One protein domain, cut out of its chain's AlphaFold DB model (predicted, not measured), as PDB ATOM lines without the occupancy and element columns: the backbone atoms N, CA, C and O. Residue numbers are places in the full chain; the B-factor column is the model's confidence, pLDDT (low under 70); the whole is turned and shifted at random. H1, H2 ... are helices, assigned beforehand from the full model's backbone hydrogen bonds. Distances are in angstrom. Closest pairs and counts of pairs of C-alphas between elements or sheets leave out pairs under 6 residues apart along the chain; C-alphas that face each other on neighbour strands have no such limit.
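What this domain is: This is residues 56 to 128 of the 217 residues of an uncharacterized protein of Sphingomonadales bacterium (UniProt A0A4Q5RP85). Two crossed helix pairs, H2 with H5 and H3 with H4, make the body; residues 56 to 64, of which 57 to 64 belong to H1, stick out. The printed part has 73 residues with five named helices, H1 to H5, and no named strand: all helix. It is compact, radius of gyration of the C-alphas 12.6 A, spanning 40 by 28 by 20 A.

Where its parts are: H1, residues 57 to 70, starts at C-alpha 57 (21.094, -4.576, 12.519) and is 20.1 A long. H2 is residues 78 to 85, H3 88 to 102, 20.5 A long, and H4 107 to 114. H5, residues 118 to 128, ends at C-alpha 128 (24.587, -20.698, 25.494).

How they stand to each other: H1 touches no helix but is near H4. H2 and H5 touch, about perpendicular at 87 degrees; the closest C-alphas, Gly 83 and Cys 124, are 4.1 A apart. H3 and H4 touch at 87 degrees, about perpendicular, closest at C-alphas 98 and 110, 5.6 A. In each helix every O i to N i+4 pair is within hydrogen-bond range.

The domain as a whole: The farthest C-alphas, Ser 56 and Ala 101, are 40.8 A apart. The printed part has no cut, no long link and no residue under pLDDT 70.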
ATOM      1  N   SER A  56      22.276  -1.065   9.247       74.50
ATOM      2  CA  SER A  56      21.398  -2.221   9.491       74.50
ATOM      3  C   SER A  56      21.795  -2.985  10.761       74.50
ATOM      4  O   SER A  56      22.959  -2.993  11.172       74.50
ATOM      5  N   ARG A  57      20.831  -3.698  11.363       74.44
ATOM      6  CA  ARG A  57      21.094  -4.576  12.519       74.44
ATOM      7  C   ARG A  57      22.148  -5.636  12.206       74.44
ATOM      8  O   ARG A  57      22.933  -5.979  13.083       74.44
ATOM      9  N   ASP A  58      22.177  -6.138  10.977       78.25
ATOM     10  CA  ASP A  58      23.146  -7.153  10.572       78.25
ATOM     11  C   ASP A  58      24.540  -6.552  10.377       78.25
ATOM     12  O   ASP A  58      25.505  -7.109  10.893       78.25
ATOM     13  N   ALA A  59      24.655  -5.360   9.778       80.81
ATOM     14  CA  ALA A  59      25.927  -4.634   9.727       80.81
ATOM     15  C   ALA A  59      26.489  -4.359  11.133       80.81
ATOM     16  O   ALA A  59      27.689  -4.509  11.356       80.81
ATOM     17  N   HIS A  60      25.628  -4.022  12.099       84.00
ATOM     18  CA  HIS A  60      26.051  -3.838  13.486       84.00
ATOM     19  C   HIS A  60      26.557  -5.140  14.130       84.00
ATOM     20  O   HIS A  60      27.586  -5.119  14.802       84.00
ATOM     21  N   LYS A  61      25.900  -6.285  13.890       86.75
ATOM     22  CA  LYS A  61      26.384  -7.594  14.374       86.75
ATOM     23  C   LYS A  61      27.751  -7.948  13.789       86.75
ATOM     24  O   LYS A  61      28.610  -8.415  14.529       86.75
ATOM     25  N   TYR A  62      27.966  -7.705  12.494       87.56
ATOM     26  CA  TYR A  62      29.270  -7.925  11.860       87.56
ATOM     27  C   TYR A  62      30.350  -7.012  12.443       87.56
ATOM     28  O   TYR A  62      31.448  -7.479  12.736       87.56
ATOM     29  N   ALA A  63      30.034  -5.732  12.662       89.38
ATOM     30  CA  ALA A  63      30.956  -4.797  13.298       89.38
ATOM     31  C   ALA A  63      31.321  -5.244  14.723       89.38
ATOM     32  O   ALA A  63      32.499  -5.270  15.069       89.38
ATOM     33  N   LEU A  64      30.336  -5.667  15.523       91.31
ATOM     34  CA  LEU A  64      30.578  -6.206  16.861       91.31
ATOM     35  C   LEU A  64      31.447  -7.471  16.813       91.31
ATOM     36  O   LEU A  64      32.407  -7.573  17.568       91.31
ATOM     37  N   GLY A  65      31.159  -8.402  15.899       92.25
ATOM     38  CA  GLY A  65      31.978  -9.600  15.695       92.25
ATOM     39  C   GLY A  65      33.429  -9.272  15.326       92.25
ATOM     40  O   GLY A  65      34.347  -9.886  15.860       92.25
ATOM     41  N   SER A  66      33.642  -8.255  14.487       92.31
ATOM     42  CA  SER A  66      34.980  -7.757  14.141       92.31
ATOM     43  C   SER A  66      35.726  -7.215  15.366       92.31
ATOM     44  O   SER A  66      36.888  -7.552  15.578       92.31
ATOM     45  N   VAL A  67      35.050  -6.450  16.232       94.12
ATOM     46  CA  VAL A  67      35.640  -5.960  17.490       94.12
ATOM     47  C   VAL A  67      36.008  -7.116  18.425       94.12
ATOM     48  O   VAL A  67      37.092  -7.100  19.003       94.12
ATOM     49  N   LEU A  68      35.150  -8.136  18.550       94.06
ATOM     50  CA  LEU A  68      35.441  -9.323  19.363       94.06
ATOM     51  C   LEU A  68      36.656 -10.102  18.830       94.06
ATOM     52  O   LEU A  68      37.492 -10.541  19.615       94.06
ATOM     53  N   ALA A  69      36.795 -10.213  17.508       93.75
ATOM     54  CA  ALA A  69      37.980 -10.802  16.887       93.75
ATOM     55  C   ALA A  69      39.250  -9.977  17.170       93.75
ATOM     56  O   ALA A  69      40.286 -10.534  17.507       93.75
ATOM     57  N   MET A  70      39.178  -8.642  17.123       93.69
ATOM     58  CA  MET A  70      40.334  -7.781  17.428       93.69
ATOM     59  C   MET A  70      40.841  -7.918  18.870       93.69
ATOM     60  O   MET A  70      42.010  -7.639  19.127       93.69
ATOM     61  N   VAL A  71      39.986  -8.337  19.808       94.25
ATOM     62  CA  VAL A  71      40.376  -8.594  21.205       94.25
ATOM     63  C   VAL A  71      40.720 -10.063  21.482       94.25
ATOM     64  O   VAL A  71      40.893 -10.420  22.647       94.25
ATOM     65  N   GLY A  72      40.852 -10.900  20.444       92.69
ATOM     66  CA  GLY A  72      41.339 -12.281  20.545       92.69
ATOM     67  C   GLY A  72      40.265 -13.339  20.826       92.69
ATOM     68  O   GLY A  72      40.568 -14.355  21.450       92.69
ATOM     69  N   LEU A  73      39.002 -13.098  20.451       95.00
ATOM     70  CA  LEU A  73      37.889 -14.042  20.665       95.00
ATOM     71  C   LEU A  73      37.444 -14.792  19.402       95.00
ATOM     72  O   LEU A  73      36.448 -15.511  19.434       95.00
ATOM     73  N   GLU A  74      38.159 -14.659  18.288       92.25
ATOM     74  CA  GLU A  74      37.809 -15.256  16.995       92.25
ATOM     75  C   GLU A  74      37.828 -16.791  16.991       92.25
ATOM     76  O   GLU A  74      37.147 -17.413  16.178       92.25
ATOM     77  N   THR A  75      38.582 -17.404  17.907       89.19
ATOM     78  CA  THR A  75      38.678 -18.867  18.055       89.19
ATOM     79  C   THR A  75      37.697 -19.436  19.081       89.19
ATOM     80  O   THR A  75      37.554 -20.654  19.192       89.19
ATOM     81  N   VAL A  76      37.008 -18.574  19.834       92.69
ATOM     82  CA  VAL A  76      36.085 -18.987  20.890       92.69
ATOM     83  C   VAL A  76      34.734 -19.347  20.281       92.69
ATOM     84  O   VAL A  76      34.129 -18.567  19.548       92.69
ATOM     85  N   GLU A  77      34.218 -20.527  20.628       93.19
ATOM     86  CA  GLU A  77      32.883 -20.952  20.212       93.19
ATOM     87  C   GLU A  77      31.816 -19.941  20.700       93.19
ATOM     88  O   GLU A  77      31.684 -19.726  21.912       93.19
ATOM     89  N   PRO A  78      30.988 -19.352  19.809       93.00
ATOM     90  CA  PRO A  78      30.065 -18.274  20.180       93.00
ATOM     91  C   PRO A  78      29.069 -18.625  21.293       93.00
ATOM     92  O   PRO A  78      28.698 -17.761  22.085       93.00
ATOM     93  N   ARG A  79      28.635 -19.890  21.385       93.94
ATOM     94  CA  ARG A  79      27.721 -20.346  22.447       93.94
ATOM     95  C   ARG A  79      28.384 -20.381  23.808       93.94
ATOM     96  O   ARG A  79      27.756 -20.018  24.795       93.94
ATOM     97  N   VAL A  80      29.643 -20.796  23.852       96.31
ATOM     98  CA  VAL A  80      30.424 -20.810  25.087       96.31
ATOM     99  C   VAL A  80      30.602 -19.371  25.579       96.31
ATOM    100  O   VAL A  80      30.396 -19.091  26.756       96.31
ATOM    101  N   LEU A  81      30.865 -18.428  24.669       96.12
ATOM    102  CA  LEU A  81      30.948 -17.011  25.020       96.12
ATOM    103  C   LEU A  81      29.603 -16.443  25.507       96.12
ATOM    104  O   LEU A  81      29.562 -15.739  26.513       96.12
ATOM    105  N   LEU A  82      28.498 -16.789  24.835       95.69
ATOM    106  CA  LEU A  82      27.149 -16.393  25.252       95.69
ATOM    107  C   LEU A  82      26.818 -16.896  26.664       95.69
ATOM    108  O   LEU A  82      26.289 -16.130  27.465       95.69
ATOM    109  N   GLY A  83      27.143 -18.154  26.974       96.00
ATOM    110  CA  GLY A  83      26.947 -18.707  28.311       96.00
ATOM    111  C   GLY A  83      27.785 -17.999  29.367       96.00
ATOM    112  O   GLY A  83      27.258 -17.641  30.413       96.00
ATOM    113  N   LEU A  84      29.055 -17.703  29.079       96.50
ATOM    114  CA  LEU A  84      29.907 -16.953  30.006       96.50
ATOM    115  C   LEU A  84      29.342 -15.553  30.295       96.50
ATOM    116  O   LEU A  84      29.270 -15.139  31.449       96.50
ATOM    117  N   PHE A  85      28.893 -14.834  29.263       95.75
ATOM    118  CA  PHE A  85      28.318 -13.492  29.416       95.75
ATOM    119  C   PHE A  85      26.961 -13.472  30.123       95.75
ATOM    120  O   PHE A  85      26.559 -12.429  30.635       95.75
ATOM    121  N   ALA A  86      26.271 -14.608  30.195       94.69
ATOM    122  CA  ALA A  86      25.051 -14.740  30.981       94.69
ATOM    123  C   ALA A  86      25.305 -14.821  32.493       94.69
ATOM    124  O   ALA A  86      24.377 -14.620  33.275       94.69
ATOM    125  N   HIS A  87      26.551 -15.079  32.900       94.62
ATOM    126  CA  HIS A  87      26.963 -15.189  34.296       94.62
ATOM    127  C   HIS A  87      28.058 -14.163  34.611       94.62
ATOM    128  O   HIS A  87      29.230 -14.530  34.728       94.62
ATOM    129  N   PRO A  88      27.703 -12.871  34.752       94.25
ATOM    130  CA  PRO A  88      28.681 -11.809  34.980       94.25
ATOM    131  C   PRO A  88      29.527 -12.037  36.241       94.25
ATOM    132  O   PRO A  88      30.721 -11.751  36.220       94.25
ATOM    133  N   ASP A  89      28.952 -12.612  37.300       94.56
ATOM    134  CA  ASP A  89      29.677 -12.896  38.545       94.56
ATOM    135  C   ASP A  89      30.760 -13.969  38.345       94.56
ATOM    136  O   ASP A  89      31.911 -13.784  38.746       94.56
ATOM    137  N   LEU A  90      30.422 -15.058  37.642       95.50
ATOM    138  CA  LEU A  90      31.382 -16.108  37.282       95.50
ATOM    139  C   LEU A  90      32.455 -15.575  36.332       95.50
ATOM    140  O   LEU A  90      33.632 -15.875  36.516       95.50
ATOM    141  N   LEU A  91      32.074 -14.748  35.352       96.31
ATOM    142  CA  LEU A  91      33.023 -14.084  34.465       96.31
ATOM    143  C   LEU A  91      34.037 -13.265  35.269       96.31
ATOM    144  O   LEU A  91      35.236 -13.446  35.082       96.31
ATOM    145  N   LEU A  92      33.584 -12.391  36.169       95.06
ATOM    146  CA  LEU A  92      34.479 -11.557  36.976       95.06
ATOM    147  C   LEU A  92      35.426 -12.406  37.826       95.06
ATOM    148  O   LEU A  92      36.640 -12.188  37.799       95.06
ATOM    149  N   ARG A  93      34.890 -13.407  38.527       94.75
ATOM    150  CA  ARG A  93      35.674 -14.333  39.348       94.75
ATOM    151  C   ARG A  93      36.733 -15.063  38.527       94.75
ATOM    152  O   ARG A  93      37.919 -15.019  38.853       94.75
ATOM    153  N   TRP A  94      36.326 -15.709  37.440       96.06
ATOM    154  CA  TRP A  94      37.237 -16.488  36.611       96.06
ATOM    155  C   TRP A  94      38.254 -15.611  35.878       96.06
ATOM    156  O   TRP A  94      39.373 -16.057  35.640       96.06
ATOM    157  N   MET A  95      37.915 -14.354  35.573       94.81
ATOM    158  CA  MET A  95      38.866 -13.373  35.047       94.81
ATOM    159  C   MET A  95      39.936 -13.007  36.080       94.81
ATOM    160  O   MET A  95      41.104 -12.889  35.713       94.81
ATOM    161  N   ILE A  96      39.573 -12.865  37.362       94.44
ATOM    162  CA  ILE A  96      40.540 -12.653  38.453       94.44
ATOM    163  C   ILE A  96      41.470 -13.866  38.568       94.44
ATOM    164  O   ILE A  96      42.688 -13.702  38.548       94.44
ATOM    165  N   GLU A  97      40.915 -15.080  38.604       94.12
ATOM    166  CA  GLU A  97      41.695 -16.325  38.651       94.12
ATOM    167  C   GLU A  97      42.648 -16.455  37.449       94.12
ATOM    168  O   GLU A  97      43.838 -16.742  37.611       94.12
ATOM    169  N   ALA A  98      42.150 -16.192  36.237       94.56
ATOM    170  CA  ALA A  98      42.946 -16.212  35.014       94.56
ATOM    171  C   ALA A  98      44.065 -15.161  35.048       94.56
ATOM    172  O   ALA A  98      45.204 -15.459  34.678       94.56
ATOM    173  N   ARG A  99      43.774 -13.949  35.542       94.19
ATOM    174  CA  ARG A  99      44.756 -12.866  35.676       94.19
ATOM    175  C   ARG A  99      45.852 -13.222  36.672       94.19
ATOM    176  O   ARG A  99      47.025 -12.988  36.384       94.19
ATOM    177  N   SER A 100      45.492 -13.812  37.809       92.75
ATOM    178  CA  SER A 100      46.452 -14.283  38.810       92.75
ATOM    179  C   SER A 100      47.366 -15.382  38.264       92.75
ATOM    180  O   SER A 100      48.543 -15.413  38.611       92.75
ATOM    181  N   ALA A 101      46.856 -16.251  37.386       89.62
ATOM    182  CA  ALA A 101      47.636 -17.330  36.786       89.62
ATOM    183  C   ALA A 101      48.538 -16.878  35.620       89.62
ATOM    184  O   ALA A 101      49.630 -17.418  35.454       89.62
ATOM    185  N   CYS A 102      48.090 -15.921  34.798       84.62
ATOM    186  CA  CYS A 102      48.756 -15.548  33.542       84.62
ATOM    187  C   CYS A 102      49.476 -14.188  33.576       84.62
ATOM    188  O   CYS A 102      50.163 -13.840  32.617       84.62
ATOM    189  N   GLY A 103      49.353 -13.402  34.650       81.69
ATOM    190  CA  GLY A 103      49.993 -12.090  34.744       81.69
ATOM    191  C   GLY A 103      49.424 -11.097  33.724       81.69
ATOM    192  O   GLY A 103      48.211 -10.904  33.649       81.69
ATOM    193  N   SER A 104      50.279 -10.424  32.947       83.94
ATOM    194  CA  SER A 104      49.845  -9.416  31.967       83.94
ATOM    195  C   SER A 104      49.337 -10.035  30.658       83.94
ATOM    196  O   SER A 104      49.964  -9.875  29.617       83.94
ATOM    197  N   ALA A 105      48.185 -10.698  30.721       89.19
ATOM    198  CA  ALA A 105      47.462 -11.212  29.559       89.19
ATOM    199  C   ALA A 105      46.455 -10.187  28.995       89.19
ATOM    200  O   ALA A 105      45.911  -9.363  29.746       89.19
ATOM    201  N   ASN A 106      46.202 -10.242  27.686       91.44
ATOM    202  CA  ASN A 106      45.125  -9.505  27.021       91.44
ATOM    203  C   ASN A 106      43.748 -10.158  27.280       91.44
ATOM    204  O   ASN A 106      43.651 -11.212  27.904       91.44
ATOM    205  N   PHE A 107      42.661  -9.518  26.836       92.94
ATOM    206  CA  PHE A 107      41.308 -10.008  27.124       92.94
ATOM    207  C   PHE A 107      41.039 -11.405  26.543       92.94
ATOM    208  O   PHE A 107      40.577 -12.280  27.273       92.94
ATOM    209  N   GLY A 108      41.370 -11.641  25.272       93.81
ATOM    210  CA  GLY A 108      41.208 -12.943  24.626       93.81
ATOM    211  C   GLY A 108      42.011 -14.049  25.305       93.81
ATOM    212  O   GLY A 108      41.487 -15.134  25.535       93.81
ATOM    213  N   GLU A 109      43.242 -13.760  25.729       93.62
ATOM    214  CA  GLU A 109      44.086 -14.694  26.485       93.62
ATOM    215  C   GLU A 109      43.480 -15.057  27.848       93.62
ATOM    216  O   GLU A 109      43.522 -16.220  28.252       93.62
ATOM    217  N   LEU A 110      42.877 -14.090  28.549       95.19
ATOM    218  CA  LEU A 110      42.179 -14.353  29.809       95.19
ATOM    219  C   LEU A 110      40.953 -15.246  29.582       95.19
ATOM    220  O   LEU A 110      40.779 -16.227  30.300       95.19
ATOM    221  N   ILE A 111      40.151 -14.972  28.551       96.31
ATOM    222  CA  ILE A 111      38.996 -15.809  28.195       96.31
ATOM    223  C   ILE A 111      39.440 -17.219  27.772       96.31
ATOM    224  O   ILE A 111      38.868 -18.208  28.230       96.31
ATOM    225  N   ALA A 112      40.499 -17.340  26.969       94.19
ATOM    226  CA  ALA A 112      41.079 -18.629  26.598       94.19
ATOM    227  C   ALA A 112      41.564 -19.402  27.833       94.19
ATOM    228  O   ALA A 112      41.388 -20.617  27.914       94.19
ATOM    229  N   ARG A 113      42.115 -18.704  28.835       94.94
ATOM    230  CA  ARG A 113      42.511 -19.319  30.104       94.94
ATOM    231  C   ARG A 113      41.314 -19.814  30.911       94.94
ATOM    232  O   ARG A 113      41.407 -20.900  31.477       94.94
ATOM    233  N   ILE A 114      40.206 -19.071  30.943       95.75
ATOM    234  CA  ILE A 114      38.948 -19.533  31.553       95.75
ATOM    235  C   ILE A 114      38.484 -20.825  30.875       95.75
ATOM    236  O   ILE A 114      38.142 -21.791  31.552       95.75
ATOM    237  N   PHE A 115      38.525 -20.872  29.544       96.31
ATOM    238  CA  PHE A 115      38.097 -22.035  28.763       96.31
ATOM    239  C   PHE A 115      39.139 -23.152  28.646       96.31
ATOM    240  O   PHE A 115      38.866 -24.172  28.015       96.31
ATOM    241  N   ALA A 116      40.295 -23.020  29.302       94.44
ATOM    242  CA  ALA A 116      41.221 -24.135  29.474       94.44
ATOM    243  C   ALA A 116      40.657 -25.216  30.417       94.44
ATOM    244  O   ALA A 116      41.146 -26.343  30.399       94.44
ATOM    245  N   ASP A 117      39.648 -24.882  31.227       95.06
ATOM    246  CA  ASP A 117      38.885 -25.824  32.044       95.06
ATOM    247  C   ASP A 117      37.686 -26.385  31.242       95.06
ATOM    248  O   ASP A 117      36.730 -25.648  30.957       95.06
ATOM    249  N   PRO A 118      37.683 -27.689  30.891       95.50
ATOM    250  CA  PRO A 118      36.597 -28.302  30.131       95.50
ATOM    251  C   PRO A 118      35.233 -28.237  30.830       95.50
ATOM    252  O   PRO A 118      34.207 -28.195  30.144       95.50
ATOM    253  N   ALA A 119      35.199 -28.204  32.167       95.12
ATOM    254  CA  ALA A 119      33.951 -28.120  32.922       95.12
ATOM    255  C   ALA A 119      33.278 -26.757  32.706       95.12
ATOM    256  O   ALA A 119      32.081 -26.698  32.409       95.12
ATOM    257  N   ARG A 120      34.059 -25.668  32.738       96.00
ATOM    258  CA  ARG A 120      33.574 -24.308  32.439       96.00
ATOM    259  C   ARG A 120      33.074 -24.202  31.003       96.00
ATOM    260  O   ARG A 120      32.017 -23.626  30.761       96.00
ATOM    261  N   VAL A 121      33.790 -24.807  30.050       96.19
ATOM    262  CA  VAL A 121      33.363 -24.852  28.642       96.19
ATOM    263  C   VAL A 121      32.026 -25.575  28.492       96.19
ATOM    264  O   VAL A 121      31.124 -25.052  27.840       96.19
ATOM    265  N   SER A 122      31.879 -26.760  29.091       94.12
ATOM    266  CA  SER A 122      30.643 -27.545  29.016       94.12
ATOM    267  C   SER A 122      29.457 -26.798  29.630       94.12
ATOM    268  O   SER A 122      28.410 -26.694  28.986       94.12
ATOM    269  N   PHE A 123      29.647 -26.206  30.812       94.94
ATOM    270  CA  PHE A 123      28.643 -25.393  31.493       94.94
ATOM    271  C   PHE A 123      28.206 -24.193  30.643       94.94
ATOM    272  O   PHE A 123      27.018 -24.023  30.353       94.94
ATOM    273  N   CYS A 124      29.165 -23.391  30.173       96.06
ATOM    274  CA  CYS A 124      28.876 -22.220  29.352       96.06
ATOM    275  C   CYS A 124      28.235 -22.605  28.012       96.06
ATOM    276  O   CYS A 124      27.317 -21.930  27.552       96.06
ATOM    277  N   ARG A 125      28.651 -23.714  27.385       94.94
ATOM    278  CA  ARG A 125      28.018 -24.206  26.151       94.94
ATOM    279  C   ARG A 125      26.543 -24.533  26.370       94.94
ATOM    280  O   ARG A 125      25.709 -24.150  25.549       94.94
ATOM    281  N   GLN A 126      26.218 -25.225  27.463       92.75
ATOM    282  CA  GLN A 126      24.843 -25.599  27.789       92.75
ATOM    283  C   GLN A 126      23.973 -24.359  28.034       92.75
ATOM    284  O   GLN A 126      22.901 -24.236  27.439       92.75
ATOM    285  N   TRP A 127      24.469 -23.389  28.806       94.12
ATOM    286  CA  TRP A 127      23.796 -22.099  28.978       94.12
ATOM    287  C   TRP A 127      23.621 -21.338  27.665       94.12
ATOM    288  O   TRP A 127      22.533 -20.836  27.380       94.12
ATOM    289  N   GLY A 128      24.651 -21.309  26.817       94.38
ATOM    290  CA  GLY A 128      24.587 -20.698  25.494       94.38
ATOM    291  C   GLY A 128      23.490 -21.294  24.612       94.38
ATOM    292  O   GLY A 128      22.741 -20.550  23.979       94.38
TER     293      GLY A 128